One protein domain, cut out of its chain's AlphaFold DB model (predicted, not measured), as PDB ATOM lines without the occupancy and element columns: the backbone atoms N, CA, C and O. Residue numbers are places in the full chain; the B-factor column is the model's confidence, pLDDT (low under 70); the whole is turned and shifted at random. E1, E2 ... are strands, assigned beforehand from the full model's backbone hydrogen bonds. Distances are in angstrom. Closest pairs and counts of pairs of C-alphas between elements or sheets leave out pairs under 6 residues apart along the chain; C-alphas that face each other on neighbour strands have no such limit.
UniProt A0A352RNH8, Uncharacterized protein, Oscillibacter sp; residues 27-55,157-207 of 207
ATOM      1  N   SER A  27     170.823 207.274 244.978       54.81
ATOM      2  CA  SER A  27     169.696 207.906 244.324       54.81
ATOM      3  C   SER A  27     168.965 208.554 245.485       54.81
ATOM      4  O   SER A  27     168.566 207.864 246.422       54.81
ATOM      5  N   ASP A  28     168.931 209.884 245.503       59.81
ATOM      6  CA  ASP A  28     168.151 210.647 246.468       59.81
ATOM      7  C   ASP A  28     166.677 210.325 246.209       59.81
ATOM      8  O   ASP A  28     165.967 211.042 245.512       59.81
ATOM      9  N   TYR A  29     166.223 209.186 246.716       66.50
ATOM     10  CA  TYR A  29     164.829 208.771 246.696       66.50
ATOM     11  C   TYR A  29     164.017 209.488 247.783       66.50
ATOM     12  O   TYR A  29     162.808 209.305 247.883       66.50
ATOM     13  N   SER A  30     164.679 210.336 248.579       67.31
ATOM     14  CA  SER A  30     164.053 211.128 249.624       67.31
ATOM     15  C   SER A  30     162.944 212.014 249.048       67.31
ATOM     16  O   SER A  30     163.155 212.864 248.182       67.31
ATOM     17  N   GLY A  31     161.718 211.790 249.520       67.75
ATOM     18  CA  GLY A  31     160.533 212.519 249.073       67.75
ATOM     19  C   GLY A  31     160.061 212.186 247.655       67.75
ATOM     20  O   GLY A  31     159.166 212.876 247.162       67.75
ATOM     21  N   GLN A  32     160.625 211.162 247.011       73.50
ATOM     22  CA  GLN A  32     160.095 210.622 245.763       73.50
ATOM     23  C   GLN A  32     159.062 209.539 246.064       73.50
ATOM     24  O   GLN A  32     159.213 208.780 247.022       73.50
ATOM     25  N   THR A  33     158.020 209.482 245.235       80.00
ATOM     26  CA  THR A  33     157.075 208.368 245.267       80.00
ATOM     27  C   THR A  33     157.665 207.203 244.490       80.00
ATOM     28  O   THR A  33     157.873 207.318 243.281       80.00
ATOM     29  N   ILE A  34     157.950 206.098 245.171       84.69
ATOM     30  CA  ILE A  34     158.433 204.864 244.561       84.69
ATOM     31  C   ILE A  34     157.282 203.876 244.501       84.69
ATOM     32  O   ILE A  34     156.581 203.638 245.477       84.69
ATOM     33  N   THR A  35     157.115 203.268 243.332       89.06
ATOM     34  CA  THR A  35     156.259 202.095 243.182       89.06
ATOM     35  C   THR A  35     157.144 200.884 242.964       89.06
ATOM     36  O   THR A  35     157.962 200.877 242.042       89.06
ATOM     37  N   GLY A  36     156.972 199.848 243.773       91.56
ATOM     38  CA  GLY A  36     157.664 198.590 243.543       91.56
ATOM     39  C   GLY A  36     156.964 197.405 244.177       91.56
ATOM     40  O   GLY A  36     156.250 197.548 245.165       91.56
ATOM     41  N   GLU A  37     157.176 196.240 243.587       93.12
ATOM     42  CA  GLU A  37     156.746 194.947 244.111       93.12
ATOM     43  C   GLU A  37     157.897 194.323 244.899       93.12
ATOM     44  O   GLU A  37     159.027 194.290 244.410       93.12
ATOM     45  N   ILE A  38     157.634 193.830 246.107       93.00
ATOM     46  CA  ILE A  38     158.621 193.077 246.883       93.00
ATOM     47  C   ILE A  38     158.866 191.742 246.191       93.00
ATOM     48  O   ILE A  38     157.954 190.933 246.052       93.00
ATOM     49  N   THR A  39     160.103 191.487 245.786       94.88
ATOM     50  CA  THR A  39     160.487 190.231 245.133       94.88
ATOM     51  C   THR A  39     161.195 189.263 246.065       94.88
ATOM     52  O   THR A  39     161.201 188.071 245.777       94.88
ATOM     53  N   ASP A  40     161.792 189.759 247.151       95.19
ATOM     54  CA  ASP A  40     162.526 188.938 248.115       95.19
ATOM     55  C   ASP A  40     162.640 189.656 249.469       95.19
ATOM     56  O   ASP A  40     162.781 190.885 249.520       95.19
ATOM     57  N   ILE A  41     162.606 188.892 250.563       94.62
ATOM     58  CA  ILE A  41     162.836 189.389 251.927       94.62
ATOM     59  C   ILE A  41     163.864 188.483 252.619       94.62
ATOM     60  O   ILE A  41     163.555 187.353 253.002       94.62
ATOM     61  N   ASP A  42     165.070 189.004 252.858       94.44
ATOM     62  CA  ASP A  42     166.134 188.328 253.613       94.44
ATOM     63  C   ASP A  42     166.372 189.034 254.953       94.44
ATOM     64  O   ASP A  42     167.155 189.981 255.088       94.44
ATOM     65  N   GLY A  43     165.637 188.588 255.974       93.62
ATOM     66  CA  GLY A  43     165.678 189.183 257.306       93.62
ATOM     67  C   GLY A  43     165.111 190.603 257.305       93.62
ATOM     68  O   GLY A  43     163.898 190.774 257.353       93.62
ATOM     69  N   THR A  44     165.990 191.607 257.299       92.75
ATOM     70  CA  THR A  44     165.623 193.036 257.241       92.75
ATOM     71  C   THR A  44     165.899 193.661 255.878       92.75
ATOM     72  O   THR A  44     165.463 194.781 255.627       92.75
ATOM     73  N   ALA A  45     166.614 192.962 254.994       92.94
ATOM     74  CA  ALA A  45     166.848 193.418 253.635       92.94
ATOM     75  C   ALA A  45     165.650 193.033 252.764       92.94
ATOM     76  O   ALA A  45     165.329 191.854 252.623       92.94
ATOM     77  N   VAL A  46     165.003 194.023 252.164       93.00
ATOM     78  CA  VAL A  46     163.868 193.827 251.260       93.00
ATOM     79  C   VAL A  46     164.309 194.229 249.863       93.00
ATOM     80  O   VAL A  46     164.777 195.351 249.646       93.00
ATOM     81  N   THR A  47     164.168 193.312 248.912       92.69
ATOM     82  CA  THR A  47     164.404 193.586 247.495       92.69
ATOM     83  C   THR A  47     163.078 193.880 246.818       92.69
ATOM     84  O   THR A  47     162.105 193.147 246.978       92.69
ATOM     85  N   MET A  48     163.043 194.967 246.058       92.56
ATOM     86  CA  MET A  48     161.875 195.420 245.324       92.56
ATOM     87  C   MET A  48     162.204 195.574 243.845       92.56
ATOM     88  O   MET A  48     163.206 196.193 243.480       92.56
ATOM     89  N   GLN A  49     161.324 195.068 242.989       93.94
ATOM     90  CA  GLN A  49     161.302 195.410 241.576       93.94
ATOM     91  C   GLN A  49     160.518 196.709 241.414       93.94
ATOM     92  O   GLN A  49     159.322 196.758 241.700       93.94
ATOM     93  N   LEU A  50     161.181 197.768 240.960       91.44
ATOM     94  CA  LEU A  50     160.524 199.039 240.685       91.44
ATOM     95  C   LEU A  50     159.714 198.944 239.400       91.44
ATOM     96  O   LEU A  50     160.069 198.212 238.474       91.44
ATOM     97  N   GLY A  51     158.632 199.706 239.337       90.38
ATOM     98  CA  GLY A  51     157.762 199.750 238.174       90.38
ATOM     99  C   GLY A  51     156.792 200.914 238.227       90.38
ATOM    100  O   GLY A  51     156.934 201.830 239.032       90.38
ATOM    101  N   GLU A  52     155.789 200.869 237.363       87.38
ATOM    102  CA  GLU A  52     154.737 201.878 237.308       87.38
ATOM    103  C   GLU A  52     153.399 201.244 237.676       87.38
ATOM    104  O   GLU A  52     153.034 200.183 237.160       87.38
ATOM    105  N   LEU A  53     152.637 201.904 238.551       82.31
ATOM    106  CA  LEU A  53     151.237 201.564 238.751       82.31
ATOM    107  C   LEU A  53     150.395 202.354 237.749       82.31
ATOM    108  O   LEU A  53     150.305 203.579 237.821       82.31
ATOM    109  N   SER A  54     149.741 201.660 236.825       75.38
ATOM    110  CA  SER A  54     148.685 202.271 236.028       75.38
ATOM    111  C   SER A  54     147.416 202.300 236.873       75.38
ATOM    112  O   SER A  54     146.838 201.248 237.155       75.38
ATOM    113  N   GLU A  55     146.972 203.488 237.292       63.25
ATOM    114  CA  GLU A  55     145.610 203.667 237.796       63.25
ATOM    115  C   GLU A  55     144.644 203.344 236.653       63.25
ATOM    116  O   GLU A  55     144.398 204.152 235.754       63.25
ATOM    117  N   SER A 157     146.948 198.286 237.522       79.50
ATOM    118  CA  SER A 157     147.872 197.292 236.964       79.50
ATOM    119  C   SER A 157     149.296 197.751 237.224       79.50
ATOM    120  O   SER A 157     149.693 198.812 236.741       79.50
ATOM    121  N   PHE A 158     150.067 196.960 237.964       86.25
ATOM    122  CA  PHE A 158     151.503 197.178 238.100       86.25
ATOM    123  C   PHE A 158     152.227 196.658 236.860       86.25
ATOM    124  O   PHE A 158     151.964 195.551 236.388       86.25
ATOM    125  N   THR A 159     153.113 197.481 236.314       89.25
ATOM    126  CA  THR A 159     154.026 197.109 235.235       89.25
ATOM    127  C   THR A 159     155.436 197.147 235.797       89.25
ATOM    128  O   THR A 159     155.957 198.229 236.063       89.25
ATOM    129  N   ALA A 160     156.038 195.972 235.990       89.12
ATOM    130  CA  ALA A 160     157.419 195.860 236.442       89.12
ATOM    131  C   ALA A 160     158.361 196.542 235.438       89.12
ATOM    132  O   ALA A 160     158.298 196.289 234.232       89.12
ATOM    133  N   GLY A 161     159.213 197.427 235.946       88.50
ATOM    134  CA  GLY A 161     160.319 198.010 235.204       88.50
ATOM    135  C   GLY A 161     161.534 197.085 235.191       88.50
ATOM    136  O   GLY A 161     161.482 195.941 235.629       88.50
ATOM    137  N   GLU A 162     162.654 197.602 234.696       88.25
ATOM    138  CA  GLU A 162     163.944 196.896 234.676       88.25
ATOM    139  C   GLU A 162     164.813 197.170 235.920       88.25
ATOM    140  O   GLU A 162     165.846 196.531 236.113       88.25
ATOM    141  N   GLU A 163     164.413 198.113 236.782       89.00
ATOM    142  CA  GLU A 163     165.195 198.554 237.943       89.00
ATOM    143  C   GLU A 163     164.797 197.813 239.223       89.00
ATOM    144  O   GLU A 163     163.658 197.907 239.666       89.00
ATOM    145  N   SER A 164     165.745 197.126 239.856       88.12
ATOM    146  CA  SER A 164     165.574 196.525 241.182       88.12
ATOM    147  C   SER A 164     166.347 197.309 242.243       88.12
ATOM    148  O   SER A 164     167.501 197.680 242.012       88.12
ATOM    149  N   VAL A 165     165.767 197.475 243.428       89.69
ATOM    150  CA  VAL A 165     166.417 198.104 244.585       89.69
ATOM    151  C   VAL A 165     166.373 197.173 245.792       89.69
ATOM    152  O   VAL A 165     165.395 196.466 245.995       89.69
ATOM    153  N   THR A 166     167.424 197.189 246.608       91.75
ATOM    154  CA  THR A 166     167.437 196.517 247.911       91.75
ATOM    155  C   THR A 166     167.562 197.570 248.997       91.75
ATOM    156  O   THR A 166     168.464 198.408 248.953       91.75
ATOM    157  N   LEU A 167     166.650 197.522 249.958       89.50
ATOM    158  CA  LEU A 167     166.544 198.464 251.064       89.50
ATOM    159  C   LEU A 167     166.713 197.705 252.380       89.50
ATOM    160  O   LEU A 167     166.218 196.588 252.520       89.50
ATOM    161  N   ASP A 168     167.416 198.301 253.341       92.19
ATOM    162  CA  ASP A 168     167.577 197.730 254.680       92.19
ATOM    163  C   ASP A 168     166.576 198.363 255.643       92.19
ATOM    164  O   ASP A 168     166.611 199.569 255.896       92.19
ATOM    165  N   PHE A 169     165.692 197.534 256.185       92.06
ATOM    166  CA  PHE A 169     164.632 197.942 257.089       92.06
ATOM    167  C   PHE A 169     164.945 197.667 258.570       92.06
ATOM    168  O   PHE A 169     164.050 197.791 259.402       92.06
ATOM    169  N   ALA A 170     166.182 197.310 258.936       90.56
ATOM    170  CA  ALA A 170     166.521 196.893 260.305       90.56
ATOM    171  C   ALA A 170     166.070 197.871 261.405       90.56
ATOM    172  O   ALA A 170     165.627 197.427 262.462       90.56
ATOM    173  N   ASP A 171     166.146 199.175 261.133       90.75
ATOM    174  CA  ASP A 171     165.670 200.249 262.013       90.75
ATOM    175  C   ASP A 171     164.686 201.183 261.280       90.75
ATOM    176  O   ASP A 171     164.583 202.367 261.602       90.75
ATOM    177  N   ALA A 172     164.001 200.679 260.248       91.06
ATOM    178  CA  ALA A 172     163.079 201.492 259.469       91.06
ATOM    179  C   ALA A 172     161.704 201.608 260.139       91.06
ATOM    180  O   ALA A 172     161.173 200.642 260.685       91.06
ATOM    181  N   GLU A 173     161.093 202.786 260.035       93.88
ATOM    182  CA  GLU A 173     159.690 203.003 260.383       93.88
ATOM    183  C   GLU A 173     158.836 202.879 259.120       93.88
ATOM    184  O   GLU A 173     159.077 203.584 258.138       93.88
ATOM    185  N   ILE A 174     157.832 202.003 259.145       93.38
ATOM    186  CA  ILE A 174     156.906 201.801 258.031       93.38
ATOM    187  C   ILE A 174     155.523 202.245 258.474       93.38
ATOM    188  O   ILE A 174     154.991 201.781 259.482       93.38
ATOM    189  N   THR A 175     154.914 203.125 257.692       92.69
ATOM    190  CA  THR A 175     153.509 203.479 257.856       92.69
ATOM    191  C   THR A 175     152.750 203.211 256.569       92.69
ATOM    192  O   THR A 175     153.290 203.365 255.475       92.69
ATOM    193  N   LYS A 176     151.494 202.799 256.700       91.19
ATOM    194  CA  LYS A 176     150.536 202.628 255.614       91.19
ATOM    195  C   LYS A 176     149.303 203.455 255.944       91.19
ATOM    196  O   LYS A 176     148.620 203.176 256.920       91.19
ATOM    197  N   ASN A 177     148.996 204.458 255.129       89.44
ATOM    198  CA  ASN A 177     147.900 205.404 255.359       89.44
ATOM    199  C   ASN A 177     147.958 206.037 256.764       89.44
ATOM    200  O   ASN A 177     146.955 206.063 257.473       89.44
ATOM    201  N   ASP A 178     149.146 206.495 257.170       88.12
ATOM    202  CA  ASP A 178     149.428 207.070 258.496       88.12
ATOM    203  C   ASP A 178     149.300 206.090 259.686       88.12
ATOM    204  O   ASP A 178     149.390 206.507 260.844       88.12
ATOM    205  N   GLU A 179     149.129 204.788 259.437       93.25
ATOM    206  CA  GLU A 179     149.142 203.737 260.460       93.25
ATOM    207  C   GLU A 179     150.480 202.992 260.444       93.25
ATOM    208  O   GLU A 179     150.914 202.513 259.398       93.25
ATOM    209  N   SER A 180     151.148 202.892 261.594       92.88
ATOM    210  CA  SER A 180     152.393 202.129 261.724       92.88
ATOM    211  C   SER A 180     152.137 200.634 261.546       92.88
ATOM    212  O   SER A 180     151.245 200.079 262.190       92.88
ATOM    213  N   ILE A 181     152.944 199.993 260.707       94.25
ATOM    214  CA  ILE A 181     152.936 198.544 260.487       94.25
ATOM    215  C   ILE A 181     154.342 197.983 260.686       94.25
ATOM    216  O   ILE A 181     155.329 198.721 260.643       94.25
ATOM    217  N   GLU A 182     154.443 196.675 260.873       93.19
ATOM    218  CA  GLU A 182     155.726 195.998 261.039       93.19
ATOM    219  C   GLU A 182     156.188 195.379 259.715       93.19
ATOM    220  O   GLU A 182     155.389 195.069 258.831       93.19
ATOM    221  N   LEU A 183     157.488 195.099 259.594       91.06
ATOM    222  CA  LEU A 183     158.025 194.365 258.439       91.06
ATOM    223  C   LEU A 183     157.386 192.995 258.238       91.06
ATOM    224  O   LEU A 183     157.290 192.516 257.116       91.06
ATOM    225  N   SER A 184     156.957 192.361 259.328       91.44
ATOM    226  CA  SER A 184     156.280 191.068 259.285       91.44
ATOM    227  C   SER A 184     154.911 191.115 258.615       91.44
ATOM    228  O   SER A 184     154.378 190.059 258.283       91.44
ATOM    229  N   ASP A 185     154.333 192.307 258.467       92.75
ATOM    230  CA  ASP A 185     153.059 192.505 257.780       92.75
ATOM    231  C   ASP A 185     153.237 192.609 256.256       92.75
ATOM    232  O   ASP A 185     152.239 192.605 255.535       92.75
ATOM    233  N   LEU A 186     154.485 192.692 255.777       91.31
ATOM    234  CA  LEU A 186     154.845 192.691 254.362       91.31
ATOM    235  C   LEU A 186     155.251 191.286 253.901       91.31
ATOM    236  O   LEU A 186     155.847 190.506 254.648       91.31
ATOM    237  N   ALA A 187     154.963 190.977 252.643       92.56
ATOM    238  CA  ALA A 187     155.294 189.714 252.000       92.56
ATOM    239  C   ALA A 187     155.822 189.909 250.571       92.56
ATOM    240  O   ALA A 187     155.627 190.944 249.938       92.56
ATOM    241  N   GLU A 188     156.473 188.873 250.039       91.75
ATOM    242  CA  GLU A 188     156.781 188.789 248.608       91.75
ATOM    243  C   GLU A 188     155.495 188.905 247.770       91.75
ATOM    244  O   GLU A 188     154.471 188.290 248.079       91.75
ATOM    245  N   GLY A 189     155.559 189.695 246.701       87.69
ATOM    246  CA  GLY A 189     154.431 190.066 245.851       87.69
ATOM    247  C   GLY A 189     153.655 191.295 246.331       87.69
ATOM    248  O   GLY A 189     152.793 191.788 245.599       87.69
ATOM    249  N   ASP A 190     153.939 191.826 247.527       90.56
ATOM    250  CA  ASP A 190     153.305 193.064 247.977       90.56
ATOM    251  C   ASP A 190     153.814 194.256 247.178       90.56
ATOM    252  O   ASP A 190     155.014 194.452 246.986       90.56
ATOM    253  N   ILE A 191     152.875 195.099 246.754       89.50
ATOM    254  CA  ILE A 191     153.185 196.320 246.024       89.50
ATOM    255  C   ILE A 191     153.184 197.490 247.004       89.50
ATOM    256  O   ILE A 191     152.148 197.865 247.566       89.50
ATOM    257  N   LEU A 192     154.358 198.082 247.182       88.50
ATOM    258  CA  LEU A 192     154.558 199.316 247.923       88.50
ATOM    259  C   LEU A 192     154.270 200.469 246.964       88.50
ATOM    260  O   LEU A 192     154.983 200.683 245.984       88.50
ATOM    261  N   PHE A 193     153.161 201.157 247.220       83.31
ATOM    262  CA  PHE A 193     152.643 202.267 246.425       83.31
ATOM    263  C   PHE A 193     151.961 203.308 247.324       83.31
ATOM    264  O   PHE A 193     151.732 203.046 248.501       83.31
ATOM    265  N   ASN A 194     151.609 204.463 246.752       75.25
ATOM    266  CA  ASN A 194     150.817 205.546 247.339       75.25
ATOM    267  C   ASN A 194     150.074 205.163 248.635       75.25
ATOM    268  O   ASN A 194     149.127 204.371 248.617       75.25
ATOM    269  N   GLY A 195     150.523 205.738 249.750       80.88
ATOM    270  CA  GLY A 195     150.021 205.440 251.089       80.88
ATOM    271  C   GLY A 195     151.058 204.771 251.987       80.88
ATOM    272  O   GLY A 195     150.935 204.898 253.201       80.88
ATOM    273  N   TYR A 196     152.099 204.136 251.441       90.25
ATOM    274  CA  TYR A 196     153.251 203.732 252.251       90.25
ATOM    275  C   TYR A 196     154.212 204.908 252.458       90.25
ATOM    276  O   TYR A 196     154.545 205.622 251.519       90.25
ATOM    277  N   THR A 197     154.669 205.116 253.690       91.00
ATOM    278  CA  THR A 197     155.822 205.972 253.993       91.00
ATOM    279  C   THR A 197     156.831 205.151 254.773       91.00
ATOM    280  O   THR A 197     156.490 204.578 255.807       91.00
ATOM    281  N   ILE A 198     158.062 205.093 254.272       90.88
ATOM    282  CA  ILE A 198     159.150 204.316 254.867       90.88
ATOM    283  C   ILE A 198     160.270 205.278 255.225       90.88
ATOM    284  O   ILE A 198     160.819 205.937 254.345       90.88
ATOM    285  N   THR A 199     160.614 205.349 256.504       92.00
ATOM    286  CA  THR A 199     161.772 206.106 256.987       92.00
ATOM    287  C   THR A 199     162.880 205.119 257.308       92.00
ATOM    288  O   THR A 199     162.752 204.354 258.258       92.00
ATOM    289  N   LEU A 200     163.940 205.108 256.505       90.19
ATOM    290  CA  LEU A 200     165.100 204.240 256.704       90.19
ATOM    291  C   LEU A 200     166.000 204.761 257.835       90.19
ATOM    292  O   LEU A 200     165.902 205.912 258.260       90.19
ATOM    293  N   ALA A 201     166.934 203.920 258.282       88.81
ATOM    294  CA  ALA A 201     167.868 204.237 259.367       88.81
ATOM    295  C   ALA A 201     168.794 205.439 259.081       88.81
ATOM    296  O   ALA A 201     169.390 206.000 260.002       88.81
ATOM    297  N   ASP A 202     168.954 205.817 257.812       86.44
ATOM    298  CA  ASP A 202     169.740 206.971 257.367       86.44
ATOM    299  C   ASP A 202     168.904 208.256 257.200       86.44
ATOM    300  O   ASP A 202     169.369 209.215 256.582       86.44
ATOM    301  N   ASP A 203     167.689 208.277 257.758       86.38
ATOM    302  CA  ASP A 203     166.677 209.332 257.631       86.38
ATOM    303  C   ASP A 203     166.123 209.511 256.197       86.38
ATOM    304  O   ASP A 203     165.402 210.476 255.918       86.38
ATOM    305  N   THR A 204     166.408 208.589 255.266       86.75
ATOM    306  CA  THR A 204     165.792 208.601 253.933       86.75
ATOM    307  C   THR A 204     164.311 208.259 254.041       86.75
ATOM    308  O   THR A 204     163.942 207.183 254.507       86.75
ATOM    309  N   VAL A 205     163.456 209.165 253.559       88.00
ATOM    310  CA  VAL A 205     162.000 208.972 253.531       88.00
ATOM    311  C   VAL A 205     161.536 208.621 252.121       88.00
ATOM    312  O   VAL A 205     161.626 209.458 251.221       88.00
ATOM    313  N   LEU A 206     160.989 207.422 251.951       87.25
ATOM    314  CA  LEU A 206     160.349 206.942 250.725       87.25
ATOM    315  C   LEU A 206     158.829 207.094 250.844       87.25
ATOM    316  O   LEU A 206     158.281 206.890 251.931       87.25
ATOM    317  N   LYS A 207     158.165 207.477 249.752       83.38
ATOM    318  CA  LYS A 207     156.710 207.690 249.685       83.38
ATOM    319  C   LYS A 207     156.084 206.985 248.489       83.38
ATOM    320  O   LYS A 207     156.850 206.394 247.703       83.38
TER     321      LYS A 207
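AT A GLANCE: This is residues 27 to 55 and 157 to 207 of the 207 residues of an uncharacterized protein of Oscillibacter sp (UniProt A0A352RNH8). Two small three-stranded sheets stand at opposite sides of a rounded body: one of longer strands, E1 - E2 - E3, of which E2 and E3 bend, and one of short strands, E5 - E4 - E6. The chain passes directly from E3 to E4, and the unnamed stretch 182 to 195 runs back from E5 past E1 to E6, while beyond their bends E2 and E3 run side by side to the cut. The printed part has 80 residues, with six named strands in the order E1 to E6, no named helix, and the class all strand. The first sheet is antiparallel throughout; in the second, E4 and E6 are antiparallel and E5 meets E4 only at a point. The whole is compact, with a radius of gyration of the C-alphas of 11.6 A and spans of 29 by 25 by 25 A.

HOW THE PARTS SIT: Look first at E1, residues 36 to 42, and E2, residues 45 to 54, an antiparallel hairpin at 167 degrees, where N 37 and O 49 are 2.9 A apart, within hydrogen-bond range. E3, residues 157 to 168, is the other neighbour of E2, antiparallel at 155 degrees, with N 48 and O 165 at 2.8 A. This sheet is strongly twisted; E2 bends by 52 degrees at residue 51 and E3 by 90 degrees at residue 162. In the other sheet, E4, residues 173 to 176, is the inner strand, and E6, residues 196 to 199, is its antiparallel neighbour at 169 degrees, with N 175 and O 197 at 2.9 A. E5, residues 179 to 181, meets E4 only at a point, where C-alphas 180 and 175 face each other at 4.2 A. Among the pairs that are apart are E1 and E6, E2 and E4, and E3 and E4. Two short antiparallel pairings lie outside the named strands: residues 191 to 192 with 36 to 37 of E1, and 205 to 206 with 198 to 199 of E6.

IN THESE COORDINATES: Find C-alpha 36 at (157.664, 198.590, 243.543); from there E1 runs 16.7 A to C-alpha 42. E2 is 26.8 A long and E3 26.5 A, ending at C-alpha 168 at (167.577, 197.730, 254.680). E4 covers 10.3 A, E5 6.4 A and E6 10.0 A, the last ending at C-alpha 199 at (161.772, 206.106, 256.987).

THE WHOLE: The C-alphas of Glu 55 and Asp 171 are the two farthest apart, at 31.6 A. Residues 56 to 156 are not printed, and C-alphas 55 and 157 are 6.8 A apart across this cut. The link from E5 to E6, 14 residues, is long. The mean pLDDT of the printed part is 87.5, and residues 27 to 31 and residue 55 are under 70.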